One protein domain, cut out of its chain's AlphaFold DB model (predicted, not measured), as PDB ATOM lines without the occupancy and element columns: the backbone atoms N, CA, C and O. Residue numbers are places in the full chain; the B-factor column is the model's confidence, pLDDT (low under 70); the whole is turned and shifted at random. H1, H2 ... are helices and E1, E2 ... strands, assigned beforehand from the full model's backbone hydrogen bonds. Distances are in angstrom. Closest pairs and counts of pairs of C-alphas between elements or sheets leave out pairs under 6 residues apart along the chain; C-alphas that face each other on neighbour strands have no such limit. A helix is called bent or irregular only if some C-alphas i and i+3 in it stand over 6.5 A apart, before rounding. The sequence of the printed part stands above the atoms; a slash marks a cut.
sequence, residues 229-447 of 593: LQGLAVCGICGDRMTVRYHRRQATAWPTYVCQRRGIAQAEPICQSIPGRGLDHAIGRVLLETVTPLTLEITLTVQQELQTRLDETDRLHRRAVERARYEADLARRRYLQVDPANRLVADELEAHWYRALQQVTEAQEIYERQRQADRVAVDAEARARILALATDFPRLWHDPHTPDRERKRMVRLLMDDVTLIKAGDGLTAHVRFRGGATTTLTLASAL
ATOM      1  N   LEU A 229     122.151 186.973 135.483       92.50
ATOM      2  CA  LEU A 229     123.538 186.539 135.322       92.50
ATOM      3  C   LEU A 229     124.552 187.679 135.496       92.50
ATOM      4  O   LEU A 229     125.693 187.587 135.032       92.50
ATOM      5  N   GLN A 230     124.172 188.778 136.156       90.50
ATOM      6  CA  GLN A 230     125.080 189.891 136.428       90.50
ATOM      7  C   GLN A 230     126.344 189.410 137.166       90.50
ATOM      8  O   GLN A 230     126.293 189.032 138.338       90.50
ATOM      9  N   GLY A 231     127.496 189.494 136.493       86.94
ATOM     10  CA  GLY A 231     128.798 189.053 137.014       86.94
ATOM     11  C   GLY A 231     129.082 187.553 136.852       86.94
ATOM     12  O   GLY A 231     130.226 187.146 137.043       86.94
ATOM     13  N   LEU A 232     128.087 186.756 136.448       91.06
ATOM     14  CA  LEU A 232     128.197 185.311 136.216       91.06
ATOM     15  C   LEU A 232     128.387 184.952 134.738       91.06
ATOM     16  O   LEU A 232     129.024 183.946 134.450       91.06
ATOM     17  N   ALA A 233     127.869 185.771 133.817       93.44
ATOM     18  CA  ALA A 233     127.979 185.529 132.381       93.44
ATOM     19  C   ALA A 233     129.430 185.653 131.875       93.44
ATOM     20  O   ALA A 233     130.084 186.687 132.063       93.44
ATOM     21  N   VAL A 234     129.906 184.613 131.194       94.06
ATOM     22  CA  VAL A 234     131.228 184.506 130.564       94.06
ATOM     23  C   VAL A 234     131.049 184.322 129.061       94.06
ATOM     24  O   VAL A 234     130.185 183.575 128.612       94.06
ATOM     25  N   CYS A 235     131.854 185.017 128.268       93.44
ATOM     26  CA  CYS A 235     131.880 184.862 126.822       93.44
ATOM     27  C   CYS A 235     132.585 183.551 126.456       93.44
ATOM     28  O   CYS A 235     133.777 183.413 126.708       93.44
ATOM     29  N   GLY A 236     131.891 182.613 125.814       92.75
ATOM     30  CA  GLY A 236     132.502 181.353 125.376       92.75
ATOM     31  C   GLY A 236     133.413 181.462 124.148       92.75
ATOM     32  O   GLY A 236     134.049 180.480 123.797       92.75
ATOM     33  N   ILE A 237     133.503 182.639 123.512       91.81
ATOM     34  CA  ILE A 237     134.444 182.894 122.405       91.81
ATOM     35  C   ILE A 237     135.794 183.383 122.941       91.81
ATOM     36  O   ILE A 237     136.837 182.867 122.558       91.81
ATOM     37  N   CYS A 238     135.791 184.395 123.816       89.88
ATOM     38  CA  CYS A 238     137.024 185.052 124.260       89.88
ATOM     39  C   CYS A 238     137.401 184.781 125.725       89.88
ATOM     40  O   CYS A 238     138.462 185.225 126.158       89.88
ATOM     41  N   GLY A 239     136.539 184.109 126.494       89.88
ATOM     42  CA  GLY A 239     136.737 183.804 127.916       89.88
ATOM     43  C   GLY A 239     136.490 184.976 128.875       89.88
ATOM     44  O   GLY A 239     136.447 184.780 130.089       89.88
ATOM     45  N   ASP A 240     136.290 186.196 128.366       88.50
ATOM     46  CA  ASP A 240     136.060 187.371 129.207       88.50
ATOM     47  C   ASP A 240     134.653 187.385 129.816       88.50
ATOM     48  O   ASP A 240     133.663 186.976 129.205       88.50
ATOM     49  N   ARG A 241     134.530 187.958 131.019       88.62
ATOM     50  CA  ARG A 241     133.220 188.207 131.636       88.62
ATOM     51  C   ARG A 241     132.427 189.254 130.861       88.62
ATOM     52  O   ARG A 241     132.939 190.319 130.508       88.62
ATOM     53  N   MET A 242     131.142 188.977 130.670       91.25
ATOM     54  CA  MET A 242     130.233 189.867 129.962       91.25
ATOM     55  C   MET A 242     129.723 190.982 130.882       91.25
ATOM     56  O   MET A 242     129.491 190.802 132.080       91.25
ATOM     57  N   THR A 243     129.530 192.164 130.306       90.00
ATOM     58  CA  THR A 243     128.921 193.316 130.983       90.00
ATOM     59  C   THR A 243     127.419 193.356 130.733       90.00
ATOM     60  O   THR A 243     126.941 192.823 129.740       90.00
ATOM     61  N   VAL A 244     126.664 193.999 131.623       91.31
ATOM     62  CA  VAL A 244     125.213 194.164 131.469       91.31
ATOM     63  C   VAL A 244     124.920 195.563 130.939       91.31
ATOM     64  O   VAL A 244     125.373 196.549 131.521       91.31
ATOM     65  N   ARG A 245     124.126 195.649 129.873       90.38
ATOM     66  CA  ARG A 245     123.452 196.873 129.431       90.38
ATOM     67  C   ARG A 245     121.956 196.742 129.702       90.38
ATOM     68  O   ARG A 245     121.396 195.659 129.551       90.38
ATOM     69  N   TYR A 246     121.318 197.835 130.105       90.62
ATOM     70  CA  TYR A 246     119.872 197.881 130.294       90.62
ATOM     71  C   TYR A 246     119.240 198.746 129.215       90.62
ATOM     72  O   TYR A 246     119.618 199.901 129.034       90.62
ATOM     73  N   HIS A 247     118.245 198.190 128.534       85.19
ATOM     74  CA  HIS A 247     117.406 198.908 127.586       85.19
ATOM     75  C   HIS A 247     116.040 199.124 128.230       85.19
ATOM     76  O   HIS A 247     115.470 198.190 128.790       85.19
ATOM     77  N   ARG A 248     115.509 200.346 128.190       80.50
ATOM     78  CA  ARG A 248     114.146 200.613 128.663       80.50
ATOM     79  C   ARG A 248     113.179 200.478 127.500       80.50
ATOM     80  O   ARG A 248     113.350 201.138 126.478       80.50
ATOM     81  N   ARG A 249     112.158 199.642 127.669       70.50
ATOM     82  CA  ARG A 249     111.000 199.588 126.775       70.50
ATOM     83  C   ARG A 249     109.767 199.781 127.649       70.50
ATOM     84  O   ARG A 249     109.492 198.938 128.498       70.50
ATOM     85  N   GLN A 250     109.077 200.911 127.477       76.38
ATOM     86  CA  GLN A 250     108.060 201.391 128.427       76.38
ATOM     87  C   GLN A 250     108.640 201.488 129.859       76.38
ATOM     88  O   GLN A 250     109.737 202.021 130.030       76.38
ATOM     89  N   ALA A 251     107.935 200.971 130.872       73.19
ATOM     90  CA  ALA A 251     108.357 200.973 132.275       73.19
ATOM     91  C   ALA A 251     109.309 199.816 132.652       73.19
ATOM     92  O   ALA A 251     109.819 199.784 133.771       73.19
ATOM     93  N   THR A 252     109.585 198.872 131.743       77.25
ATOM     94  CA  THR A 252     110.364 197.664 132.053       77.25
ATOM     95  C   THR A 252     111.799 197.772 131.534       77.25
ATOM     96  O   THR A 252     112.042 198.064 130.360       77.25
ATOM     97  N   ALA A 253     112.777 197.494 132.401       84.12
ATOM     98  CA  ALA A 253     114.184 197.377 132.021       84.12
ATOM     99  C   ALA A 253     114.475 195.979 131.460       84.12
ATOM    100  O   ALA A 253     114.059 194.977 132.030       84.12
ATOM    101  N   TRP A 254     115.169 195.900 130.329       87.12
ATOM    102  CA  TRP A 254     115.510 194.647 129.660       87.12
ATOM    103  C   TRP A 254     117.033 194.499 129.648       87.12
ATOM    104  O   TRP A 254     117.722 195.403 129.160       87.12
ATOM    105  N   PRO A 255     117.586 193.404 130.196       92.19
ATOM    106  CA  PRO A 255     119.023 193.211 130.248       92.19
ATOM    107  C   PRO A 255     119.556 192.701 128.908       92.19
ATOM    108  O   PRO A 255     118.899 191.945 128.196       92.19
ATOM    109  N   THR A 256     120.767 193.109 128.556       93.25
ATOM    110  CA  THR A 256     121.552 192.549 127.452       93.25
ATOM    111  C   THR A 256     122.966 192.303 127.953       93.25
ATOM    112  O   THR A 256     123.600 193.205 128.507       93.25
ATOM    113  N   TYR A 257     123.449 191.076 127.782       94.00
ATOM    114  CA  TYR A 257     124.809 190.685 128.124       94.00
ATOM    115  C   TYR A 257     125.715 190.979 126.935       94.00
ATOM    116  O   TYR A 257     125.504 190.462 125.840       94.00
ATOM    117  N   VAL A 258     126.722 191.823 127.144       93.69
ATOM    118  CA  VAL A 258     127.619 192.304 126.092       93.69
ATOM    119  C   VAL A 258     129.066 192.010 126.461       93.69
ATOM    120  O   VAL A 258     129.578 192.495 127.478       93.69
ATOM    121  N   CYS A 259     129.741 191.252 125.602       93.19
ATOM    122  CA  CYS A 259     131.178 191.046 125.649       93.19
ATOM    123  C   CYS A 259     131.889 192.148 124.853       93.19
ATOM    124  O   CYS A 259     132.053 192.050 123.640       93.19
ATOM    125  N   GLN A 260     132.292 193.209 125.551       90.56
ATOM    126  CA  GLN A 260     132.897 194.419 124.967       90.56
ATOM    127  C   GLN A 260     134.251 194.779 125.593       90.56
ATOM    128  O   GLN A 260     134.753 195.878 125.385       90.56
ATOM    129  N   ARG A 261     134.829 193.894 126.415       84.75
ATOM    130  CA  ARG A 261     136.033 194.210 127.194       84.75
ATOM    131  C   ARG A 261     137.218 194.559 126.293       84.75
ATOM    132  O   ARG A 261     137.833 195.600 126.499       84.75
ATOM    133  N   ARG A 262     137.482 193.733 125.278       85.00
ATOM    134  CA  ARG A 262     138.518 194.005 124.272       85.00
ATOM    135  C   ARG A 262     138.200 195.239 123.436       85.00
ATOM    136  O   ARG A 262     139.083 196.046 123.209       85.00
ATOM    137  N   GLY A 263     136.929 195.487 123.120       84.19
ATOM    138  CA  GLY A 263     136.524 196.741 122.479       84.19
ATOM    139  C   GLY A 263     136.849 197.997 123.289       84.19
ATOM    140  O   GLY A 263     137.263 198.999 122.724       84.19
ATOM    141  N   ILE A 264     136.744 197.943 124.621       82.81
ATOM    142  CA  ILE A 264     137.135 199.062 125.495       82.81
ATOM    143  C   ILE A 264     138.662 199.181 125.602       82.81
ATOM    144  O   ILE A 264     139.185 200.291 125.601       82.81
ATOM    145  N   ALA A 265     139.374 198.060 125.735       83.19
ATOM    146  CA  ALA A 265     140.818 198.061 125.978       83.19
ATOM    147  C   ALA A 265     141.666 198.250 124.707       83.19
ATOM    148  O   ALA A 265     142.775 198.764 124.786       83.19
ATOM    149  N   GLN A 266     141.166 197.791 123.560       88.25
ATOM    150  CA  GLN A 266     141.917 197.594 122.316       88.25
ATOM    151  C   GLN A 266     141.153 198.089 121.072       88.25
ATOM    152  O   GLN A 266     141.618 197.879 119.959       88.25
ATOM    153  N   ALA A 267     139.987 198.729 121.232       86.31
ATOM    154  CA  ALA A 267     139.139 199.208 120.128       86.31
ATOM    155  C   ALA A 267     138.641 198.115 119.152       86.31
ATOM    156  O   ALA A 267     138.217 198.414 118.037       86.31
ATOM    157  N   GLU A 268     138.632 196.850 119.577       90.00
ATOM    158  CA  GLU A 268     138.048 195.735 118.822       90.00
ATOM    159  C   GLU A 268     136.506 195.816 118.717       90.00
ATOM    160  O   GLU A 268     135.834 196.379 119.592       90.00
ATOM    161  N   PRO A 269     135.890 195.205 117.687       90.62
ATOM    162  CA  PRO A 269     134.439 195.056 117.637       90.62
ATOM    163  C   PRO A 269     133.900 194.247 118.830       90.62
ATOM    164  O   PRO A 269     134.593 193.436 119.449       90.62
ATOM    165  N   ILE A 270     132.620 194.453 119.159       91.62
ATOM    166  CA  ILE A 270     131.939 193.684 120.210       91.62
ATOM    167  C   ILE A 270     131.973 192.199 119.838       91.62
ATOM    168  O   ILE A 270     131.462 191.809 118.793       91.62
ATOM    169  N   CYS A 271     132.511 191.376 120.736       92.12
ATOM    170  CA  CYS A 271     132.656 189.942 120.510       92.12
ATOM    171  C   CYS A 271     131.294 189.232 120.476       92.12
ATOM    172  O   CYS A 271     131.002 188.488 119.549       92.12
ATOM    173  N   GLN A 272     130.436 189.481 121.474       91.94
ATOM    174  CA  GLN A 272     129.082 188.917 121.538       91.94
ATOM    175  C   GLN A 272     128.106 189.882 122.220       91.94
ATOM    176  O   GLN A 272     128.459 190.547 123.197       91.94
ATOM    177  N   SER A 273     126.858 189.907 121.748       92.44
ATOM    178  CA  SER A 273     125.738 190.614 122.377       92.44
ATOM    179  C   SER A 273     124.512 189.707 122.428       92.44
ATOM    180  O   SER A 273     124.053 189.215 121.393       92.44
ATOM    181  N   ILE A 274     124.001 189.470 123.636       91.44
ATOM    182  CA  ILE A 274     122.987 188.453 123.921       91.44
ATOM    183  C   ILE A 274     121.834 189.088 124.713       91.44
ATOM    184  O   ILE A 274     122.050 189.553 125.838       91.44
ATOM    185  N   PRO A 275     120.603 189.115 124.167       90.00
ATOM    186  CA  PRO A 275     119.421 189.548 124.907       90.00
ATOM    187  C   PRO A 275     119.186 188.670 126.141       90.00
ATOM    188  O   PRO A 275     119.075 187.451 126.042       90.00
ATOM    189  N   GLY A 276     119.091 189.288 127.317       89.50
ATOM    190  CA  GLY A 276     119.072 188.567 128.587       89.50
ATOM    191  C   GLY A 276     117.705 188.025 128.996       89.50
ATOM    192  O   GLY A 276     117.659 187.087 129.769       89.50
ATOM    193  N   ARG A 277     116.583 188.547 128.477       87.56
ATOM    194  CA  ARG A 277     115.237 188.178 128.971       87.56
ATOM    195  C   ARG A 277     114.919 186.683 128.821       87.56
ATOM    196  O   ARG A 277     114.511 186.051 129.788       87.56
ATOM    197  N   GLY A 278     115.078 186.137 127.613       87.75
ATOM    198  CA  GLY A 278     114.817 184.715 127.353       87.75
ATOM    199  C   GLY A 278     115.825 183.811 128.064       87.75
ATOM    200  O   GLY A 278     115.442 182.804 128.651       87.75
ATOM    201  N   LEU A 279     117.094 184.230 128.079       91.31
ATOM    202  CA  LEU A 279     118.174 183.535 128.773       91.31
ATOM    203  C   LEU A 279     117.926 183.454 130.286       91.31
ATOM    204  O   LEU A 279     117.940 182.367 130.847       91.31
ATOM    205  N   ASP A 280     117.649 184.580 130.938       92.81
ATOM    206  CA  ASP A 280     117.418 184.654 132.383       92.81
ATOM    207  C   ASP A 280     116.190 183.827 132.792       92.81
ATOM    208  O   ASP A 280     116.216 183.159 133.824       92.81
ATOM    209  N   HIS A 281     115.138 183.807 131.964       90.44
ATOM    210  CA  HIS A 281     113.970 182.954 132.189       90.44
ATOM    211  C   HIS A 281     114.313 181.460 132.083       90.44
ATOM    212  O   HIS A 281     113.897 180.671 132.930       90.44
ATOM    213  N   ALA A 282     115.092 181.064 131.070       91.06
ATOM    214  CA  ALA A 282     115.542 179.683 130.915       91.06
ATOM    215  C   ALA A 282     116.436 179.234 132.081       91.06
ATOM    216  O   ALA A 282     116.245 178.145 132.615       91.06
ATOM    217  N   ILE A 283     117.351 180.093 132.537       92.62
ATOM    218  CA  ILE A 283     118.170 179.828 133.728       92.62
ATOM    219  C   ILE A 283     117.297 179.706 134.978       92.62
ATOM    220  O   ILE A 283     117.499 178.794 135.775       92.62
ATOM    221  N   GLY A 284     116.310 180.591 135.148       90.56
ATOM    222  CA  GLY A 284     115.364 180.513 136.260       90.56
ATOM    223  C   GLY A 284     114.617 179.181 136.296       90.56
ATOM    224  O   GLY A 284     114.516 178.571 137.355       90.56
ATOM    225  N   ARG A 285     114.167 178.687 135.138       89.81
ATOM    226  CA  ARG A 285     113.559 177.355 135.024       89.81
ATOM    227  C   ARG A 285     114.504 176.236 135.446       89.81
ATOM    228  O   ARG A 285     114.114 175.410 136.257       89.81
ATOM    229  N   VAL A 286     115.740 176.244 134.954       89.81
ATOM    230  CA  VAL A 286     116.738 175.233 135.333       89.81
ATOM    231  C   VAL A 286     116.985 175.235 136.836       89.81
ATOM    232  O   VAL A 286     117.078 174.173 137.441       89.81
ATOM    233  N   LEU A 287     117.047 176.409 137.467       87.62
ATOM    234  CA  LEU A 287     117.207 176.500 138.918       87.62
ATOM    235  C   LEU A 287     116.022 175.892 139.672       87.62
ATOM    236  O   LEU A 287     116.239 175.180 140.646       87.62
ATOM    237  N   LEU A 288     114.794 176.131 139.212       86.00
ATOM    238  CA  LEU A 288     113.586 175.536 139.792       86.00
ATOM    239  C   LEU A 288     113.532 174.015 139.593       86.00
ATOM    240  O   LEU A 288     113.125 173.297 140.498       86.00
ATOM    241  N   GLU A 289     113.970 173.525 138.433       83.00
ATOM    242  CA  GLU A 289     114.047 172.092 138.120       83.00
ATOM    243  C   GLU A 289     115.179 171.390 138.902       83.00
ATOM    244  O   GLU A 289     115.089 170.197 139.177       83.00
ATOM    245  N   THR A 290     116.233 172.119 139.291       77.44
ATOM    246  CA  THR A 290     117.395 171.573 140.024       77.44
ATOM    247  C   THR A 290     117.197 171.601 141.543       77.44
ATOM    248  O   THR A 290     117.612 170.680 142.243       77.44
ATOM    249  N   VAL A 291     116.574 172.654 142.083       73.25
ATOM    250  CA  VAL A 291     116.323 172.808 143.525       73.25
ATOM    251  C   VAL A 291     114.986 172.159 143.873       73.25
ATOM    252  O   VAL A 291     113.988 172.838 144.107       73.25
ATOM    253  N   THR A 292     114.964 170.825 143.892       67.00
ATOM    254  CA  THR A 292     113.788 170.052 144.318       67.00
ATOM    255  C   THR A 292     114.014 169.400 145.685       67.00
ATOM    256  O   THR A 292     115.161 169.096 146.034       67.00
ATOM    257  N   PRO A 293     112.944 169.136 146.461       61.78
ATOM    258  CA  PRO A 293     113.044 168.394 147.717       61.78
ATOM    259  C   PRO A 293     113.774 167.052 147.566       61.78
ATOM    260  O   PRO A 293     114.587 166.716 148.416       61.78
ATOM    261  N   LEU A 294     113.559 166.338 146.452       56.62
ATOM    262  CA  LEU A 294     114.197 165.049 146.167       56.62
ATOM    263  C   LEU A 294     115.713 165.189 145.935       56.62
ATOM    264  O   LEU A 294     116.504 164.401 146.449       56.62
ATOM    265  N   THR A 295     116.143 166.226 145.209       59.94
ATOM    266  CA  THR A 295     117.570 166.523 144.995       59.94
ATOM    267  C   THR A 295     118.265 166.919 146.304       59.94
ATOM    268  O   THR A 295     119.409 166.521 146.550       59.94
ATOM    269  N   LEU A 296     117.576 167.665 147.176       64.19
ATOM    270  CA  LEU A 296     118.094 167.996 148.506       64.19
ATOM    271  C   LEU A 296     118.108 166.782 149.439       64.19
ATOM    272  O   LEU A 296     119.054 166.638 150.204       64.19
ATOM    273  N   GLU A 297     117.120 165.892 149.357       57.09
ATOM    274  CA  GLU A 297     117.067 164.668 150.156       57.09
ATOM    275  C   GLU A 297     118.251 163.745 149.852       57.09
ATOM    276  O   GLU A 297     118.939 163.334 150.780       57.09
ATOM    277  N   ILE A 298     118.572 163.517 148.574       55.94
ATOM    278  CA  ILE A 298     119.749 162.731 148.160       55.94
ATOM    279  C   ILE A 298     121.047 163.371 148.676       55.94
ATOM    280  O   ILE A 298     121.925 162.677 149.190       55.94
ATOM    281  N   THR A 299     121.157 164.701 148.599       57.16
ATOM    282  CA  THR A 299     122.326 165.445 149.103       57.16
ATOM    283  C   THR A 299     122.460 165.324 150.628       57.16
ATOM    284  O   THR A 299     123.560 165.138 151.144       57.16
ATOM    285  N   LEU A 300     121.339 165.374 151.356       62.03
ATOM    286  CA  LEU A 300     121.293 165.180 152.806       62.03
ATOM    287  C   LEU A 300     121.631 163.733 153.201       62.03
ATOM    288  O   LEU A 300     122.269 163.530 154.228       62.03
ATOM    289  N   THR A 301     121.271 162.735 152.392       55.88
ATOM    290  CA  THR A 301     121.639 161.328 152.628       55.88
ATOM    291  C   THR A 301     123.145 161.096 152.454       55.88
ATOM    292  O   THR A 301     123.757 160.420 153.273       55.88
ATOM    293  N   VAL A 302     123.791 161.737 151.472       55.53
ATOM    294  CA  VAL A 302     125.269 161.738 151.364       55.53
ATOM    295  C   VAL A 302     125.912 162.401 152.593       55.53
ATOM    296  O   VAL A 302     126.960 161.973 153.074       55.53
ATOM    297  N   GLN A 303     125.261 163.418 153.161       55.66
ATOM    298  CA  GLN A 303     125.690 164.045 154.413       55.66
ATOM    299  C   GLN A 303     125.476 163.135 155.644       55.66
ATOM    300  O   GLN A 303     126.245 163.223 156.599       55.66
ATOM    301  N   GLN A 304     124.502 162.217 155.624       54.97
ATOM    302  CA  GLN A 304     124.338 161.195 156.672       54.97
ATOM    303  C   GLN A 304     125.498 160.196 156.690       54.97
ATOM    304  O   GLN A 304     125.887 159.744 157.760       54.97
ATOM    305  N   GLU A 305     126.113 159.898 155.547       53.59
ATOM    306  CA  GLU A 305     127.307 159.045 155.500       53.59
ATOM    307  C   GLU A 305     128.524 159.718 156.169       53.59
ATOM    308  O   GLU A 305     129.330 159.058 156.828       53.59
ATOM    309  N   LEU A 306     128.609 161.053 156.095       52.97
ATOM    310  CA  LEU A 306     129.534 161.859 156.902       52.97
ATOM    311  C   LEU A 306     129.166 161.845 158.394       52.97
ATOM    312  O   LEU A 306     130.064 161.767 159.229       52.97
ATOM    313  N   GLN A 307     127.874 161.859 158.735       57.06
ATOM    314  CA  GLN A 307     127.399 161.761 160.120       57.06
ATOM    315  C   GLN A 307     127.753 160.409 160.758       57.06
ATOM    316  O   GLN A 307     128.197 160.379 161.899       57.06
ATOM    317  N   THR A 308     127.671 159.304 160.012       59.19
ATOM    318  CA  THR A 308     128.112 157.980 160.485       59.19
ATOM    319  C   THR A 308     129.596 157.978 160.870       59.19
ATOM    320  O   THR A 308     129.970 157.387 161.882       59.19
ATOM    321  N   ARG A 309     130.450 158.699 160.125       57.41
ATOM    322  CA  ARG A 309     131.877 158.868 160.468       57.41
ATOM    323  C   ARG A 309     132.086 159.739 161.715       57.41
ATOM    324  O   ARG A 309     133.033 159.514 162.472       57.41
ATOM    325  N   LEU A 310     131.212 160.720 161.951       56.59
ATOM    326  CA  LEU A 310     131.212 161.522 163.182       56.59
ATOM    327  C   LEU A 310     130.764 160.688 164.391       56.59
ATOM    328  O   LEU A 310     131.412 160.746 165.430       56.59
ATOM    329  N   ASP A 311     129.749 159.833 164.244       63.16
ATOM    330  CA  ASP A 311     129.289 158.917 165.299       63.16
ATOM    331  C   ASP A 311     130.358 157.868 165.664       63.16
ATOM    332  O   ASP A 311     130.512 157.492 166.829       63.16
ATOM    333  N   GLU A 312     131.137 157.393 164.688       60.78
ATOM    334  CA  GLU A 312     132.321 156.559 164.938       60.78
ATOM    335  C   GLU A 312     133.388 157.311 165.746       60.78
ATOM    336  O   GLU A 312     133.982 156.745 166.667       60.78
ATOM    337  N   THR A 313     133.580 158.597 165.458       61.84
ATOM    338  CA  THR A 313     134.529 159.471 166.160       61.84
ATOM    339  C   THR A 313     134.059 159.775 167.593       61.84
ATOM    340  O   THR A 313     134.843 159.639 168.533       61.84
ATOM    341  N   ASP A 314     132.766 160.053 167.810       69.94
ATOM    342  CA  ASP A 314     132.156 160.222 169.144       69.94
ATOM    343  C   ASP A 314     132.326 158.960 170.008       69.94
ATOM    344  O   ASP A 314     132.723 159.042 171.175       69.94
ATOM    345  N   ARG A 315     132.134 157.766 169.424       72.56
ATOM    346  CA  ARG A 315     132.381 156.484 170.111       72.56
ATOM    347  C   ARG A 315     133.838 156.322 170.544       72.56
ATOM    348  O   ARG A 315     134.084 155.778 171.622       72.56
ATOM    349  N   LEU A 316     134.799 156.769 169.736       69.19
ATOM    350  CA  LEU A 316     136.224 156.717 170.081       69.19
ATOM    351  C   LEU A 316     136.559 157.670 171.236       69.19
ATOM    352  O   LEU A 316     137.230 157.261 172.185       69.19
ATOM    353  N   HIS A 317     136.039 158.898 171.210       72.44
ATOM    354  CA  HIS A 317     136.249 159.869 172.286       72.44
ATOM    355  C   HIS A 317     135.575 159.446 173.597       72.44
ATOM    356  O   HIS A 317     136.185 159.540 174.662       72.44
ATOM    357  N   ARG A 318     134.371 158.867 173.535       78.06
ATOM    358  CA  ARG A 318     133.698 158.293 174.709       78.06
ATOM    359  C   ARG A 318     134.509 157.161 175.348       78.06
ATOM    360  O   ARG A 318     134.669 157.137 176.567       78.06
ATOM    361  N   ARG A 319     135.070 156.256 174.537       75.31
ATOM    362  CA  ARG A 319     135.948 155.176 175.023       75.31
ATOM    363  C   ARG A 319     137.227 155.709 175.673       75.31
ATOM    364  O   ARG A 319     137.696 155.121 176.644       75.31
ATOM    365  N   ALA A 320     137.779 156.820 175.179       70.69
ATOM    366  CA  ALA A 320     138.944 157.463 175.789       70.69
ATOM    367  C   ALA A 320     138.637 157.997 177.202       70.69
ATOM    368  O   ALA A 320     139.423 157.776 178.121       70.69
ATOM    369  N   VAL A 321     137.462 158.609 177.400       83.38
ATOM    370  CA  VAL A 321     136.990 159.055 178.725       83.38
ATOM    371  C   VAL A 321     136.765 157.870 179.668       83.38
ATOM    372  O   VAL A 321     137.176 157.911 180.828       83.38
ATOM    373  N   GLU A 322     136.135 156.794 179.191       83.38
ATOM    374  CA  GLU A 322     135.899 155.580 179.986       83.38
ATOM    375  C   GLU A 322     137.215 154.924 180.436       83.38
ATOM    376  O   GLU A 322     137.350 154.551 181.603       83.38
ATOM    377  N   ARG A 323     138.216 154.863 179.548       77.69
ATOM    378  CA  ARG A 323     139.556 154.363 179.875       77.69
ATOM    379  C   ARG A 323     140.256 155.228 180.923       77.69
ATOM    380  O   ARG A 323     140.759 154.684 181.902       77.69
ATOM    381  N   ALA A 324     140.252 156.552 180.753       76.88
ATOM    382  CA  ALA A 324     140.866 157.467 181.714       76.88
ATOM    383  C   ALA A 324     140.216 157.341 183.105       76.88
ATOM    384  O   ALA A 324     140.906 157.309 184.122       76.88
ATOM    385  N   ARG A 325     138.883 157.191 183.166       86.50
ATOM    386  CA  ARG A 325     138.147 156.983 184.428       86.50
ATOM    387  C   ARG A 325     138.523 155.672 185.109       86.50
ATOM    388  O   ARG A 325     138.673 155.639 186.328       86.50
ATOM    389  N   TYR A 326     138.683 154.608 184.327       85.19
ATOM    390  CA  TYR A 326     139.124 153.315 184.839       85.19
ATOM    391  C   TYR A 326     140.553 153.382 185.402       85.19
ATOM    392  O   TYR A 326     140.798 152.899 186.507       85.19
ATOM    393  N   GLU A 327     141.481 154.024 184.688       78.31
ATOM    394  CA  GLU A 327     142.867 154.211 185.142       78.31
ATOM    395  C   GLU A 327     142.939 155.076 186.418       78.31
ATOM    396  O   GLU A 327     143.685 154.742 187.344       78.31
ATOM    397  N   ALA A 328     142.099 156.112 186.533       88.81
ATOM    398  CA  ALA A 328     141.985 156.929 187.742       88.81
ATOM    399  C   ALA A 328     141.418 156.153 188.946       88.81
ATOM    400  O   ALA A 328     141.938 156.291 190.056       88.81
ATOM    401  N   ASP A 329     140.397 155.309 188.754       89.06
ATOM    402  CA  ASP A 329     139.862 154.466 189.835       89.06
ATOM    403  C   ASP A 329     140.866 153.384 190.261       89.06
ATOM    404  O   ASP A 329     141.023 153.106 191.451       89.06
ATOM    405  N   LEU A 330     141.621 152.818 189.315       86.50
ATOM    406  CA  LEU A 330     142.700 151.879 189.620       86.50
ATOM    407  C   LEU A 330     143.824 152.549 190.426       86.50
ATOM    408  O   LEU A 330     144.292 151.977 191.412       86.50
ATOM    409  N   ALA A 331     144.238 153.761 190.042       85.25
ATOM    410  CA  ALA A 331     145.228 154.548 190.779       85.25
ATOM    411  C   ALA A 331     144.742 154.895 192.197       85.25
ATOM    412  O   ALA A 331     145.490 154.725 193.159       85.25
ATOM    413  N   ARG A 332     143.463 155.267 192.343       90.50
ATOM    414  CA  ARG A 332     142.820 155.507 193.641       90.50
ATOM    415  C   ARG A 332     142.856 154.272 194.538       90.50
ATOM    416  O   ARG A 332     143.231 154.373 195.702       90.50
ATOM    417  N   ARG A 333     142.475 153.100 194.017       90.12
ATOM    418  CA  ARG A 333     142.489 151.842 194.787       90.12
ATOM    419  C   ARG A 333     143.896 151.488 195.262       90.12
ATOM    420  O   ARG A 333     144.044 151.070 196.402       90.12
ATOM    421  N   ARG A 334     144.914 151.692 194.417       85.88
ATOM    422  CA  ARG A 334     146.323 151.458 194.771       85.88
ATOM    423  C   ARG A 334     146.806 152.394 195.877       85.88
ATOM    424  O   ARG A 334     147.452 151.926 196.804       85.88
ATOM    425  N   TYR A 335     146.450 153.677 195.812       88.06
ATOM    426  CA  TYR A 335     146.757 154.639 196.871       88.06
ATOM    427  C   TYR A 335     146.086 154.262 198.202       88.06
ATOM    428  O   TYR A 335     146.750 154.191 199.228       88.06
ATOM    429  N   LEU A 336     144.793 153.918 198.182       88.19
ATOM    430  CA  LEU A 336     144.038 153.544 199.388       88.19
ATOM    431  C   LEU A 336     144.486 152.218 200.031       88.19
ATOM    432  O   LEU A 336     144.111 151.941 201.166       88.19
ATOM    433  N   GLN A 337     145.236 151.385 199.306       88.62
ATOM    434  CA  GLN A 337     145.755 150.102 199.790       88.62
ATOM    435  C   GLN A 337     147.180 150.194 200.351       88.62
ATOM    436  O   GLN A 337     147.669 149.205 200.898       88.62
ATOM    437  N   VAL A 338     147.864 151.333 200.201       87.88
ATOM    438  CA  VAL A 338     149.236 151.487 200.691       87.88
ATOM    439  C   VAL A 338     149.247 151.693 202.207       87.88
ATOM    440  O   VAL A 338     148.393 152.383 202.760       87.88
ATOM    441  N   ASP A 339     150.230 151.103 202.887       80.88
ATOM    442  CA  ASP A 339     150.446 151.342 204.315       80.88
ATOM    443  C   ASP A 339     150.941 152.790 204.534       80.88
ATOM    444  O   ASP A 339     151.970 153.160 203.954       80.88
ATOM    445  N   PRO A 340     150.268 153.604 205.374       75.38
ATOM    446  CA  PRO A 340     150.674 154.977 205.681       75.38
ATOM    447  C   PRO A 340     152.107 155.128 206.218       75.38
ATOM    448  O   PRO A 340     152.677 156.217 206.135       75.38
ATOM    449  N   ALA A 341     152.712 154.062 206.756       80.25
ATOM    450  CA  ALA A 341     154.107 154.068 207.195       80.25
ATOM    451  C   ALA A 341     155.107 154.211 206.025       80.25
ATOM    452  O   ALA A 341     156.216 154.712 206.216       80.25
ATOM    453  N   ASN A 342     154.716 153.841 204.798       81.00
ATOM    454  CA  ASN A 342     155.552 153.919 203.596       81.00
ATOM    455  C   ASN A 342     155.367 155.252 202.858       81.00
ATOM    456  O   ASN A 342     154.909 155.296 201.715       81.00
ATOM    457  N   ARG A 343     155.760 156.346 203.521       81.00
ATOM    458  CA  ARG A 343     155.541 157.737 203.077       81.00
ATOM    459  C   ARG A 343     155.911 158.001 201.612       81.00
ATOM    460  O   ARG A 343     155.086 158.491 200.861       81.00
ATOM    461  N   LEU A 344     157.103 157.581 201.180       81.38
ATOM    462  CA  LEU A 344     157.575 157.791 199.801       81.38
ATOM    463  C   LEU A 344     156.716 157.073 198.745       81.38
ATOM    464  O   LEU A 344     156.536 157.581 197.643       81.38
ATOM    465  N   VAL A 345     156.189 155.890 199.070       80.44
ATOM    466  CA  VAL A 345     155.332 155.118 198.156       80.44
ATOM    467  C   VAL A 345     153.926 155.716 198.123       80.44
ATOM    468  O   VAL A 345     153.313 155.774 197.059       80.44
ATOM    469  N   ALA A 346     153.429 156.194 199.267       81.31
ATOM    470  CA  ALA A 346     152.160 156.906 199.351       81.31
ATOM    471  C   ALA A 346     152.186 158.218 198.551       81.31
ATOM    472  O   ALA A 346     151.269 158.444 197.764       81.31
ATOM    473  N   ASP A 347     153.257 159.008 198.671       84.94
ATOM    474  CA  ASP A 347     153.427 160.274 197.950       84.94
ATOM    475  C   ASP A 347     153.474 160.059 196.419       84.94
ATOM    476  O   ASP A 347     152.821 160.780 195.661       84.94
ATOM    477  N   GLU A 348     154.182 159.028 195.934       85.69
ATOM    478  CA  GLU A 348     154.236 158.714 194.494       85.69
ATOM    479  C   GLU A 348     152.891 158.180 193.965       85.69
ATOM    480  O   GLU A 348     152.462 158.540 192.864       85.69
ATOM    481  N   LEU A 349     152.187 157.350 194.745       87.50
ATOM    482  CA  LEU A 349     150.855 156.848 194.384       87.50
ATOM    483  C   LEU A 349     149.797 157.959 194.393       87.50
ATOM    484  O   LEU A 349     148.914 157.956 193.532       87.50
ATOM    485  N   GLU A 350     149.905 158.925 195.305       89.19
ATOM    486  CA  GLU A 350     149.078 160.131 195.329       89.19
ATOM    487  C   GLU A 350     149.336 160.994 194.088       89.19
ATOM    488  O   GLU A 350     148.400 161.339 193.364       89.19
ATOM    489  N   ALA A 351     150.604 161.267 193.766       86.88
ATOM    490  CA  ALA A 351     150.982 162.014 192.567       86.88
ATOM    491  C   ALA A 351     150.541 161.308 191.271       86.88
ATOM    492  O   ALA A 351     150.172 161.953 190.284       86.88
ATOM    493  N   HIS A 352     150.572 159.976 191.240       87.81
ATOM    494  CA  HIS A 352     150.050 159.182 190.130       87.81
ATOM    495  C   HIS A 352     148.515 159.265 190.033       87.81
ATOM    496  O   HIS A 352     147.976 159.410 188.934       87.81
ATOM    497  N   TRP A 353     147.801 159.233 191.162       92.94
ATOM    498  CA  TRP A 353     146.347 159.403 191.191       92.94
ATOM    499  C   TRP A 353     145.914 160.805 190.734       92.94
ATOM    500  O   TRP A 353     145.015 160.912 189.898       92.94
ATOM    501  N   TYR A 354     146.603 161.865 191.175       90.94
ATOM    502  CA  TYR A 354     146.364 163.235 190.703       90.94
ATOM    503  C   TYR A 354     146.580 163.386 189.191       90.94
ATOM    504  O   TYR A 354     145.743 163.986 188.512       90.94
ATOM    505  N   ARG A 355     147.649 162.795 188.635       89.94
ATOM    506  CA  ARG A 355     147.893 162.779 187.180       89.94
ATOM    507  C   ARG A 355     146.774 162.060 186.417       89.94
ATOM    508  O   ARG A 355     146.310 162.566 185.399       89.94
ATOM    509  N   ALA A 356     146.295 160.924 186.924       85.75
ATOM    510  CA  ALA A 356     145.186 160.195 186.307       85.75
ATOM    511  C   ALA A 356     143.858 160.985 186.358       85.75
ATOM    512  O   ALA A 356     143.091 160.974 185.397       85.75
ATOM    513  N   LEU A 357     143.599 161.736 187.436       89.69
ATOM    514  CA  LEU A 357     142.455 162.658 187.554       89.69
ATOM    515  C   LEU A 357     142.518 163.823 186.551       89.69
ATOM    516  O   LEU A 357     141.492 164.204 185.978       89.69
ATOM    517  N   GLN A 358     143.709 164.370 186.300       89.50
ATOM    518  CA  GLN A 358     143.905 165.390 185.265       89.50
ATOM    519  C   GLN A 358     143.617 164.835 183.866       89.50
ATOM    520  O   GLN A 358     142.879 165.462 183.110       89.50
ATOM    521  N   GLN A 359     144.085 163.623 183.556       82.88
ATOM    522  CA  GLN A 359     143.806 162.966 182.272       82.88
ATOM    523  C   GLN A 359     142.311 162.696 182.052       82.88
ATOM    524  O   GLN A 359     141.823 162.832 180.930       82.88
ATOM    525  N   VAL A 360     141.559 162.362 183.111       90.12
ATOM    526  CA  VAL A 360     140.090 162.278 183.037       90.12
ATOM    527  C   VAL A 360     139.499 163.628 182.652       90.12
ATOM    528  O   VAL A 360     138.660 163.682 181.760       90.12
ATOM    529  N   THR A 361     139.944 164.704 183.300       88.75
ATOM    530  CA  THR A 361     139.429 166.061 183.068       88.75
ATOM    531  C   THR A 361     139.714 166.525 181.637       88.75
ATOM    532  O   THR A 361     138.798 166.955 180.943       88.75
ATOM    533  N   GLU A 362     140.938 166.332 181.143       86.31
ATOM    534  CA  GLU A 362     141.320 166.666 179.765       86.31
ATOM    535  C   GLU A 362     140.520 165.866 178.725       86.31
ATOM    536  O   GLU A 362     139.996 166.436 177.764       86.31
ATOM    537  N   ALA A 363     140.365 164.551 178.921       80.19
ATOM    538  CA  ALA A 363     139.576 163.711 178.021       80.19
ATOM    539  C   ALA A 363     138.092 164.121 178.005       80.19
ATOM    540  O   ALA A 363     137.450 164.101 176.952       80.19
ATOM    541  N   GLN A 364     137.553 164.513 179.162       86.50
ATOM    542  CA  GLN A 364     136.175 164.971 179.338       86.50
ATOM    543  C   GLN A 364     135.935 166.316 178.629       86.50
ATOM    544  O   GLN A 364     134.956 166.456 177.898       86.50
ATOM    545  N   GLU A 365     136.854 167.274 178.770       87.94
ATOM    546  CA  GLU A 365     136.777 168.582 178.109       87.94
ATOM    547  C   GLU A 365     136.883 168.477 176.583       87.94
ATOM    548  O   GLU A 365     136.160 169.170 175.861       87.94
ATOM    549  N   ILE A 366     137.762 167.606 176.073       78.38
ATOM    550  CA  ILE A 366     137.882 167.336 174.633       78.38
ATOM    551  C   ILE A 366     136.572 166.741 174.101       78.38
ATOM    552  O   ILE A 366     136.044 167.235 173.101       78.38
ATOM    553  N   TYR A 367     136.017 165.746 174.803       81.25
ATOM    554  CA  TYR A 367     134.747 165.114 174.446       81.25
ATOM    555  C   TYR A 367     133.586 166.116 174.429       81.25
ATOM    556  O   TYR A 367     132.825 166.168 173.466       81.25
ATOM    557  N   GLU A 368     133.453 166.952 175.459       82.62
ATOM    558  CA  GLU A 368     132.371 167.936 175.552       82.62
ATOM    559  C   GLU A 368     132.478 169.029 174.485       82.62
ATOM    560  O   GLU A 368     131.465 169.394 173.883       82.62
ATOM    561  N   ARG A 369     133.696 169.500 174.195       79.38
ATOM    562  CA  ARG A 369     133.961 170.501 173.154       79.38
ATOM    563  C   ARG A 369     133.619 169.975 171.760       79.38
ATOM    564  O   ARG A 369     132.979 170.683 170.986       79.38
ATOM    565  N   GLN A 370     134.018 168.743 171.449       69.50
ATOM    566  CA  GLN A 370     133.710 168.107 170.164       69.50
ATOM    567  C   GLN A 370     132.219 167.783 170.047       69.50
ATOM    568  O   GLN A 370     131.584 168.184 169.081       69.50
ATOM    569  N   ARG A 371     131.607 167.210 171.088       73.81
ATOM    570  CA  ARG A 371     130.168 166.911 171.115       73.81
ATOM    571  C   ARG A 371     129.294 168.161 170.972       73.81
ATOM    572  O   ARG A 371     128.223 168.093 170.371       73.81
ATOM    573  N   GLN A 372     129.709 169.298 171.534       69.25
ATOM    574  CA  GLN A 372     129.023 170.579 171.332       69.25
ATOM    575  C   GLN A 372     129.179 171.101 169.901       69.25
ATOM    576  O   GLN A 372     128.205 171.615 169.354       69.25
ATOM    577  N   ALA A 373     130.353 170.945 169.287       63.28
ATOM    578  CA  ALA A 373     130.558 171.284 167.880       63.28
ATOM    579  C   ALA A 373     129.716 170.387 166.949       63.28
ATOM    580  O   ALA A 373     129.084 170.890 166.019       63.28
ATOM    581  N   ASP A 374     129.616 169.092 167.256       59.47
ATOM    582  CA  ASP A 374     128.917 168.096 166.438       59.47
ATOM    583  C   ASP A 374     127.386 168.165 166.587       59.47
ATOM    584  O   ASP A 374     126.658 168.006 165.607       59.47
ATOM    585  N   ARG A 375     126.856 168.501 167.777       59.12
ATOM    586  CA  ARG A 375     125.408 168.738 167.988       59.12
ATOM    587  C   ARG A 375     124.852 169.905 167.173       59.12
ATOM    588  O   ARG A 375     123.655 169.937 166.905       59.12
ATOM    589  N   VAL A 376     125.695 170.863 166.800       55.09
ATOM    590  CA  VAL A 376     125.306 172.001 165.953       55.09
ATOM    591  C   VAL A 376     125.259 171.604 164.470       55.09
ATOM    592  O   VAL A 376     124.626 172.298 163.676       55.09
ATOM    593  N   ALA A 377     125.873 170.479 164.082       54.28
ATOM    594  CA  ALA A 377     126.064 170.126 162.682       54.28
ATOM    595  C   ALA A 377     124.810 169.560 161.987       54.28
ATOM    596  O   ALA A 377     124.611 169.875 160.815       54.28
ATOM    597  N   VAL A 378     123.937 168.785 162.653       55.91
ATOM    598  CA  VAL A 378     122.726 168.221 162.012       55.91
ATOM    599  C   VAL A 378     121.605 167.959 163.029       55.91
ATOM    600  O   VAL A 378     121.520 166.891 163.627       55.91
ATOM    601  N   ASP A 379     120.696 168.918 163.193       64.38
ATOM    602  CA  ASP A 379     119.429 168.705 163.902       64.38
ATOM    603  C   ASP A 379     118.342 168.221 162.920       64.38
ATOM    604  O   ASP A 379     118.256 168.699 161.783       64.38
ATOM    605  N   ALA A 380     117.477 167.298 163.348       61.47
ATOM    606  CA  ALA A 380     116.320 166.851 162.569       61.47
ATOM    607  C   ALA A 380     115.382 168.026 162.237       61.47
ATOM    608  O   ALA A 380     114.807 168.085 161.147       61.47
ATOM    609  N   GLU A 381     115.306 169.016 163.130       62.59
ATOM    610  CA  GLU A 381     114.588 170.265 162.886       62.59
ATOM    611  C   GLU A 381     115.279 171.123 161.809       62.59
ATOM    612  O   GLU A 381     114.622 171.716 160.954       62.59
ATOM    613  N   ALA A 382     116.617 171.154 161.781       61.94
ATOM    614  CA  ALA A 382     117.368 171.820 160.718       61.94
ATOM    615  C   ALA A 382     117.164 171.131 159.361       61.94
ATOM    616  O   ALA A 382     116.980 171.820 158.360       61.94
ATOM    617  N   ARG A 383     117.103 169.794 159.329       64.50
ATOM    618  CA  ARG A 383     116.777 169.020 158.122       64.50
ATOM    619  C   ARG A 383     115.375 169.347 157.605       64.50
ATOM    620  O   ARG A 383     115.217 169.614 156.415       64.50
ATOM    621  N   ALA A 384     114.380 169.394 158.492       67.50
ATOM    622  CA  ALA A 384     113.020 169.794 158.137       67.50
ATOM    623  C   ALA A 384     112.973 171.231 157.591       67.50
ATOM    624  O   ALA A 384     112.343 171.477 156.565       67.50
ATOM    625  N   ARG A 385     113.709 172.169 158.208       66.75
ATOM    626  CA  ARG A 385     113.846 173.551 157.711       66.75
ATOM    627  C   ARG A 385     114.506 173.613 156.328       66.75
ATOM    628  O   ARG A 385     114.034 174.355 155.476       66.75
ATOM    629  N   ILE A 386     115.559 172.831 156.073       65.94
ATOM    630  CA  ILE A 386     116.243 172.780 154.765       65.94
ATOM    631  C   ILE A 386     115.325 172.215 153.675       65.94
ATOM    632  O   ILE A 386     115.276 172.759 152.573       65.94
ATOM    633  N   LEU A 387     114.564 171.161 153.976       67.94
ATOM    634  CA  LEU A 387     113.595 170.598 153.032       67.94
ATOM    635  C   LEU A 387     112.438 171.571 152.764       67.94
ATOM    636  O   LEU A 387     112.053 171.747 151.609       67.94
ATOM    637  N   ALA A 388     111.956 172.279 153.792       71.56
ATOM    638  CA  ALA A 388     110.957 173.335 153.632       71.56
ATOM    639  C   ALA A 388     111.455 174.475 152.724       71.56
ATOM    640  O   ALA A 388     110.690 174.972 151.900       71.56
ATOM    641  N   LEU A 389     112.747 174.836 152.788       68.25
ATOM    642  CA  LEU A 389     113.337 175.830 151.880       68.25
ATOM    643  C   LEU A 389     113.273 175.400 150.405       68.25
ATOM    644  O   LEU A 389     113.109 176.258 149.541       68.25
ATOM    645  N   ALA A 390     113.365 174.100 150.103       67.00
ATOM    646  CA  ALA A 390     113.206 173.579 148.741       67.00
ATOM    647  C   ALA A 390     111.773 173.773 148.228       67.00
ATOM    648  O   ALA A 390     111.563 174.144 147.076       67.00
ATOM    649  N   THR A 391     110.787 173.553 149.098       70.25
ATOM    650  CA  THR A 391     109.366 173.765 148.795       70.25
ATOM    651  C   THR A 391     109.024 175.253 148.683       70.25
ATOM    652  O   THR A 391     108.214 175.646 147.845       70.25
ATOM    653  N   ASP A 392     109.677 176.100 149.481       76.12
ATOM    654  CA  ASP A 392     109.484 177.550 149.471       76.12
ATOM    655  C   ASP A 392     110.230 178.267 148.338       76.12
ATOM    656  O   ASP A 392     109.850 179.381 147.967       76.12
ATOM    657  N   PHE A 393     111.269 177.655 147.763       82.00
ATOM    658  CA  PHE A 393     112.093 178.288 146.736       82.00
ATOM    659  C   PHE A 393     111.284 178.718 145.497       82.00
ATOM    660  O   PHE A 393     111.376 179.895 145.135       82.00
ATOM    661  N   PRO A 394     110.423 177.871 144.888       83.94
ATOM    662  CA  PRO A 394     109.553 178.306 143.795       83.94
ATOM    663  C   PRO A 394     108.627 179.462 144.177       83.94
ATOM    664  O   PRO A 394     108.463 180.404 143.399       83.94
ATOM    665  N   ARG A 395     108.064 179.433 145.392       84.19
ATOM    666  CA  ARG A 395     107.178 180.490 145.900       84.19
ATOM    667  C   ARG A 395     107.916 181.827 145.995       84.19
ATOM    668  O   ARG A 395     107.434 182.826 145.469       84.19
ATOM    669  N   LEU A 396     109.105 181.837 146.596       83.31
ATOM    670  CA  LEU A 396     109.944 183.034 146.726       83.31
ATOM    671  C   LEU A 396     110.464 183.540 145.377       83.31
ATOM    672  O   LEU A 396     110.571 184.751 145.164       83.31
ATOM    673  N   TRP A 397     110.792 182.628 144.461       87.56
ATOM    674  CA  TRP A 397     111.289 182.969 143.133       87.56
ATOM    675  C   TRP A 397     110.237 183.709 142.297       87.56
ATOM    676  O   TRP A 397     110.553 184.724 141.662       87.56
ATOM    677  N   HIS A 398     108.992 183.222 142.334       86.00
ATOM    678  CA  HIS A 398     107.867 183.775 141.582       86.00
ATOM    679  C   HIS A 398     107.158 184.953 142.263       86.00
ATOM    680  O   HIS A 398     106.436 185.671 141.574       86.00
ATOM    681  N   ASP A 399     107.375 185.201 143.560       86.06
ATOM    682  CA  ASP A 399     106.771 186.337 144.268       86.06
ATOM    683  C   ASP A 399     107.187 187.681 143.629       86.06
ATOM    684  O   ASP A 399     108.382 188.004 143.609       86.06
ATOM    685  N   PRO A 400     106.238 188.497 143.126       84.56
ATOM    686  CA  PRO A 400     106.521 189.820 142.572       84.56
ATOM    687  C   PRO A 400     107.220 190.776 143.550       84.56
ATOM    688  O   PRO A 400     107.956 191.657 143.105       84.56
ATOM    689  N   HIS A 401     107.024 190.600 144.860       84.12
ATOM    690  CA  HIS A 401     107.623 191.443 145.897       84.12
ATOM    691  C   HIS A 401     109.085 191.094 146.174       84.12
ATOM    692  O   HIS A 401     109.801 191.919 146.746       84.12
ATOM    693  N   THR A 402     109.561 189.922 145.736       84.44
ATOM    694  CA  THR A 402     110.977 189.563 145.826       84.44
ATOM    695  C   THR A 402     111.788 190.484 144.910       84.44
ATOM    696  O   THR A 402     111.623 190.443 143.686       84.44
ATOM    697  N   PRO A 403     112.707 191.309 145.447       85.69
ATOM    698  CA  PRO A 403     113.529 192.177 144.617       85.69
ATOM    699  C   PRO A 403     114.489 191.359 143.744       85.69
ATOM    700  O   PRO A 403     115.069 190.374 144.204       85.69
ATOM    701  N   ASP A 404     114.777 191.822 142.523       89.12
ATOM    702  CA  ASP A 404     115.725 191.143 141.615       89.12
ATOM    703  C   ASP A 404     117.106 190.928 142.241       89.12
ATOM    704  O   ASP A 404     117.806 189.961 141.938       89.12
ATOM    705  N   ARG A 405     117.503 191.818 143.155       86.81
ATOM    706  CA  ARG A 405     118.733 191.670 143.929       86.81
ATOM    707  C   ARG A 405     118.752 190.362 144.722       86.81
ATOM    708  O   ARG A 405     119.784 189.696 144.742       86.81
ATOM    709  N   GLU A 406     117.643 190.002 145.362       84.81
ATOM    710  CA  GLU A 406     117.537 188.770 146.145       84.81
ATOM    711  C   GLU A 406     117.500 187.544 145.220       84.81
ATOM    712  O   GLU A 406     118.224 186.583 145.476       84.81
ATOM    713  N   ARG A 407     116.817 187.618 144.064       89.44
ATOM    714  CA  ARG A 407     116.884 186.561 143.030       89.44
ATOM    715  C   ARG A 407     118.315 186.278 142.584       89.44
ATOM    716  O   ARG A 407     118.768 185.138 142.609       89.44
ATOM    717  N   LYS A 408     119.085 187.322 142.272       90.44
ATOM    718  CA  LYS A 408     120.510 187.197 141.920       90.44
ATOM    719  C   LYS A 408     121.366 186.635 143.057       90.44
ATOM    720  O   LYS A 408     122.334 185.926 142.781       90.44
ATOM    721  N   ARG A 409     121.066 186.966 144.322       85.38
ATOM    722  CA  ARG A 409     121.759 186.366 145.478       85.38
ATOM    723  C   ARG A 409     121.522 184.864 145.510       85.38
ATOM    724  O   ARG A 409     122.499 184.133 145.614       85.38
ATOM    725  N   MET A 410     120.276 184.424 145.333       86.81
ATOM    726  CA  MET A 410     119.936 183.002 145.256       86.81
ATOM    727  C   MET A 410     120.699 182.299 144.125       86.81
ATOM    728  O   MET A 410     121.371 181.304 144.373       86.81
ATOM    729  N   VAL A 411     120.723 182.871 142.916       89.56
ATOM    730  CA  VAL A 411     121.486 182.309 141.782       89.56
ATOM    731  C   VAL A 411     122.964 182.112 142.110       89.56
ATOM    732  O   VAL A 411     123.541 181.086 141.780       89.56
ATOM    733  N   ARG A 412     123.598 183.065 142.795       86.94
ATOM    734  CA  ARG A 412     125.035 182.995 143.122       86.94
ATOM    735  C   ARG A 412     125.390 182.008 144.228       86.94
ATOM    736  O   ARG A 412     126.560 181.633 144.339       86.94
ATOM    737  N   LEU A 413     124.411 181.634 145.050       83.25
ATOM    738  CA  LEU A 413     124.550 180.542 146.010       83.25
ATOM    739  C   LEU A 413     124.525 179.182 145.307       83.25
ATOM    740  O   LEU A 413     125.145 178.251 145.801       83.25
ATOM    741  N   LEU A 414     123.853 179.086 144.157       86.31
ATOM    742  CA  LEU A 414     123.664 177.836 143.419       86.31
ATOM    743  C   LEU A 414     124.659 177.667 142.262       86.31
ATOM    744  O   LEU A 414     125.059 176.551 141.952       86.31
ATOM    745  N   MET A 415     125.104 178.759 141.636       88.62
ATOM    746  CA  MET A 415     125.909 178.745 140.408       88.62
ATOM    747  C   MET A 415     127.264 179.441 140.570       88.62
ATOM    748  O   MET A 415     127.407 180.410 141.322       88.62
ATOM    749  N   ASP A 416     128.260 178.963 139.820       87.81
ATOM    750  CA  ASP A 416     129.596 179.558 139.724       87.81
ATOM    751  C   ASP A 416     129.725 180.522 138.536       87.81
ATOM    752  O   ASP A 416     130.215 181.644 138.703       87.81
ATOM    753  N   ASP A 417     129.277 180.104 137.349       92.06
ATOM    754  CA  ASP A 417     129.208 180.923 136.134       92.06
ATOM    755  C   ASP A 417     128.300 180.303 135.062       92.06
ATOM    756  O   ASP A 417     127.825 179.171 135.181       92.06
ATOM    757  N   VAL A 418     128.031 181.106 134.027       94.25
ATOM    758  CA  VAL A 418     127.346 180.670 132.809       94.25
ATOM    759  C   VAL A 418     128.156 181.104 131.601       94.25
ATOM    760  O   VAL A 418     128.309 182.303 131.356       94.25
ATOM    761  N   THR A 419     128.648 180.142 130.831       95.75
ATOM    762  CA  THR A 419     129.381 180.401 129.591       95.75
ATOM    763  C   THR A 419     128.406 180.470 128.425       95.75
ATOM    764  O   THR A 419     127.647 179.532 128.191       95.75
ATOM    765  N   LEU A 420     128.420 181.587 127.702       95.62
ATOM    766  CA  LEU A 420     127.472 181.897 126.637       95.62
ATOM    767  C   LEU A 420     128.158 181.910 125.271       95.62
ATOM    768  O   LEU A 420     129.138 182.634 125.057       95.62
ATOM    769  N   ILE A 421     127.607 181.140 124.337       94.38
ATOM    770  CA  ILE A 421     128.062 181.058 122.948       94.38
ATOM    771  C   ILE A 421     126.861 181.287 122.036       94.38
ATOM    772  O   ILE A 421     125.927 180.491 122.004       94.38
ATOM    773  N   LYS A 422     126.889 182.381 121.284       89.44
ATOM    774  CA  LYS A 422     125.954 182.659 120.201       89.44
ATOM    775  C   LYS A 422     126.555 182.131 118.899       89.44
ATOM    776  O   LYS A 422     127.584 182.639 118.458       89.44
ATOM    777  N   ALA A 423     125.912 181.139 118.291       82.56
ATOM    778  CA  ALA A 423     126.338 180.537 117.028       82.56
ATOM    779  C   ALA A 423     125.145 180.465 116.065       82.56
ATOM    780  O   ALA A 423     124.121 179.867 116.391       82.56
ATOM    781  N   GLY A 424     125.271 181.096 114.891       76.31
ATOM    782  CA  GLY A 424     124.177 181.206 113.918       76.31
ATOM    783  C   GLY A 424     122.910 181.809 114.540       76.31
ATOM    784  O   GLY A 424     122.969 182.860 115.184       76.31
ATOM    785  N   ASP A 425     121.793 181.091 114.394       70.31
ATOM    786  CA  ASP A 425     120.481 181.433 114.956       70.31
ATOM    787  C   ASP A 425     120.215 180.781 116.328       70.31
ATOM    788  O   ASP A 425     119.068 180.676 116.761       70.31
ATOM    789  N   GLY A 426     121.256 180.338 117.040       83.38
ATOM    790  CA  GLY A 426     121.149 179.689 118.348       83.38
ATOM    791  C   GLY A 426     122.005 180.342 119.435       83.38
ATOM    792  O   GLY A 426     123.012 181.006 119.175       83.38
ATOM    793  N   LEU A 427     121.599 180.130 120.685       90.94
ATOM    794  CA  LEU A 427     122.351 180.483 121.884       90.94
ATOM    795  C   LEU A 427     122.562 179.235 122.738       90.94
ATOM    796  O   LEU A 427     121.606 178.671 123.263       90.94
ATOM    797  N   THR A 428     123.818 178.863 122.945       93.81
ATOM    798  CA  THR A 428     124.209 177.816 123.888       93.81
ATOM    799  C   THR A 428     124.651 178.456 125.200       93.81
ATOM    800  O   THR A 428     125.490 179.360 125.213       93.81
ATOM    801  N   ALA A 429     124.086 177.994 126.312       95.19
ATOM    802  CA  ALA A 429     124.455 178.405 127.657       95.19
ATOM    803  C   ALA A 429     124.923 177.188 128.464       95.19
ATOM    804  O   ALA A 429     124.133 176.300 128.780       95.19
ATOM    805  N   HIS A 430     126.206 177.160 128.821       94.94
ATOM    806  CA  HIS A 430     126.768 176.160 129.725       94.94
ATOM    807  C   HIS A 430     126.719 176.695 131.152       94.94
ATOM    808  O   HIS A 430     127.419 177.648 131.494       94.94
ATOM    809  N   VAL A 431     125.873 176.092 131.973       93.81
ATOM    810  CA  VAL A 431     125.693 176.409 133.385       93.81
ATOM    811  C   VAL A 431     126.623 175.543 134.215       93.81
ATOM    812  O   VAL A 431     126.642 174.322 134.055       93.81
ATOM    813  N   ARG A 432     127.357 176.170 135.134       91.56
ATOM    814  CA  ARG A 432     128.169 175.473 136.127       91.56
ATOM    815  C   ARG A 432     127.664 175.768 137.529       91.56
ATOM    816  O   ARG A 432     127.640 176.925 137.958       91.56
ATOM    817  N   PHE A 433     127.271 174.720 138.241       88.94
ATOM    818  CA  PHE A 433     126.782 174.802 139.609       88.94
ATOM    819  C   PHE A 433     127.922 174.783 140.624       88.94
ATOM    820  O   PHE A 433     129.015 174.263 140.377       88.94
ATOM    821  N   ARG A 434     127.638 175.330 141.806       80.44
ATOM    822  CA  ARG A 434     128.463 175.129 142.996       80.44
ATOM    823  C   ARG A 434     128.479 173.633 143.307       80.44
ATOM    824  O   ARG A 434     127.425 173.028 143.439       80.44
ATOM    825  N   GLY A 435     129.667 173.038 143.383       73.69
ATOM    826  CA  GLY A 435     129.827 171.581 143.503       73.69
ATOM    827  C   GLY A 435     130.211 170.878 142.197       73.69
ATOM    828  O   GLY A 435     130.415 169.672 142.198       73.69
ATOM    829  N   GLY A 436     130.372 171.617 141.093       76.75
ATOM    830  CA  GLY A 436     131.004 171.114 139.868       76.75
ATOM    831  C   GLY A 436     130.060 170.481 138.846       76.75
ATOM    832  O   GLY A 436     130.489 170.251 137.718       76.75
ATOM    833  N   ALA A 437     128.785 170.264 139.185       83.62
ATOM    834  CA  ALA A 437     127.779 169.816 138.224       83.62
ATOM    835  C   ALA A 437     127.607 170.836 137.084       83.62
ATOM    836  O   ALA A 437     127.640 172.052 137.304       83.62
ATOM    837  N   THR A 438     127.415 170.344 135.861       88.75
ATOM    838  CA  THR A 438     127.247 171.176 134.667       88.75
ATOM    839  C   THR A 438     125.979 170.813 133.909       88.75
ATOM    840  O   THR A 438     125.541 169.665 133.881       88.75
ATOM    841  N   THR A 439     125.360 171.811 133.287       90.94
ATOM    842  CA  THR A 439     124.164 171.638 132.457       90.94
ATOM    843  C   THR A 439     124.283 172.527 131.236       90.94
ATOM    844  O   THR A 439     124.709 173.673 131.339       90.94
ATOM    845  N   THR A 440     123.913 172.012 130.068       92.75
ATOM    846  CA  THR A 440     123.957 172.777 128.819       92.75
ATOM    847  C   THR A 440     122.543 173.041 128.333       92.75
ATOM    848  O   THR A 440     121.733 172.124 128.256       92.75
ATOM    849  N   LEU A 441     122.260 174.297 127.999       91.31
ATOM    850  CA  LEU A 441     120.990 174.739 127.439       91.31
ATOM    851  C   LEU A 441     121.213 175.247 126.025       91.31
ATOM    852  O   LEU A 441     122.118 176.047 125.795       91.31
ATOM    853  N   THR A 442     120.335 174.845 125.115       90.19
ATOM    854  CA  THR A 442     120.289 175.377 123.755       90.19
ATOM    855  C   THR A 442     118.988 176.145 123.593       90.19
ATOM    856  O   THR A 442     117.899 175.593 123.732       90.19
ATOM    857  N   LEU A 443     119.104 177.442 123.337       86.56
ATOM    858  CA  LEU A 443     117.994 178.365 123.154       86.56
ATOM    859  C   LEU A 443     117.947 178.787 121.687       86.56
ATOM    860  O   LEU A 443     118.974 179.142 121.107       86.56
ATOM    861  N   ALA A 444     116.753 178.789 121.097       78.25
ATOM    862  CA  ALA A 444     116.548 179.430 119.804       78.25
ATOM    863  C   ALA A 444     116.870 180.929 119.926       78.25
ATOM    864  O   ALA A 444     116.556 181.557 120.945       78.25
ATOM    865  N   SER A 445     117.512 181.511 118.911       66.06
ATOM    866  CA  SER A 445     117.776 182.946 118.910       66.06
ATOM    867  C   SER A 445     116.459 183.707 118.973       66.06
ATOM    868  O   SER A 445     115.462 183.345 118.348       66.06
ATOM    869  N   ALA A 446     116.474 184.814 119.713       63.06
ATOM    870  CA  ALA A 446     115.430 185.807 119.568       63.06
ATOM    871  C   ALA A 446     115.392 186.239 118.096       63.06
ATOM    872  O   ALA A 446     116.426 186.622 117.539       63.06
ATOM    873  N   LEU A 447     114.210 186.157 117.485       65.94
ATOM    874  CA  LEU A 447     113.974 186.661 116.140       65.94
ATOM    875  C   LEU A 447     114.422 188.126 116.067       65.94
ATOM    876  O   LEU A 447     114.169 188.926 116.977       65.94
TER     877      LEU A 447
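This is residues 229 to 447 of the 593 residues of the protein "Recombinase" of Luteitalea pratensis (UniProt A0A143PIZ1). A long arm of two helices side by side, H3 and H4, makes the length of this model and joins a small head in which two sheets lie partly face to face, their strands crossed. H2 packs on one face of the larger sheet, and H5 and H6 lead from the arm back to the head. The printed part has 219 residues, with six named helices and seven named strands in the order E1 E2 E3 H1 E4 H2 H3 H4 H5 H6 E5 E6 E7, class mixed. The sheets are E1 E5 E6 E7, mixed, and E2 E3 E4, antiparallel. The whole is extended, with a radius of gyration of the C-alphas of 30.9 A and spans of 104 by 42 by 29 A.

Look first at E5, residues 415 to 423, E6, 426 to 433, and E7, 438 to 444, a meander, each strand the antiparallel neighbour of the one before: N 419 and O 430 are 2.9 A apart, N 429 and O 441 2.8 A. E1, residues 233 to 235, is parallel to E5, with N 234 and O 418 at 2.8 A. In the other sheet, E3, residues 252 to 259, is antiparallel to E2, 243 to 249, with N 245 and O 256 at 2.8 A, and to E4, 272 to 275, with N 257 and O 274 at 2.8 A. The sheets form a sandwich, two sheets face to face, their strands at 82 degrees. H2, residues 276 to 290, is over E6 and E7 at a height of 8.8 A over the sheet. H1, residues 261 to 266, is on neither sheet. H3, residues 293 to 336, and H4, 343 to 375, are a helical hairpin, closest at C-alphas 328 and 356, 4.8 A, with a shallow tilt of 12 degrees. H5, residues 380 to 398, touches H3 with residues 383 to 391 alone, C-alphas 293 and 390 being closest at 5.3 A. H6, residues 404 to 414, only grazes the larger sheet with residues 411 to 414. Every O i to N i+4 pair is within hydrogen-bond range in H1, H2, H4 and H6, against 38 of 40 in H3 and 13 of 15 in H5.

Find C-alpha 233, where E1 begins, at (127.979, 185.529, 132.381). H3 runs 62.1 A from C-alpha 293 at (113.044, 168.394, 147.717), with a kink of 26 degrees near residue 304; H4 runs 47.5 A. H5, 28.3 A long, is only just irregular: C-alphas 391 and 394 are 6.8 A apart. E7 ends at C-alpha 444, (116.548, 179.430, 119.804).

The two C-alphas farthest apart, 341 and 447, are 104.7 A apart. The printed part has no cut, and no link is long. Look for pLDDT under 70 in 46 residues, among them 292 to 314 and 372 to 387.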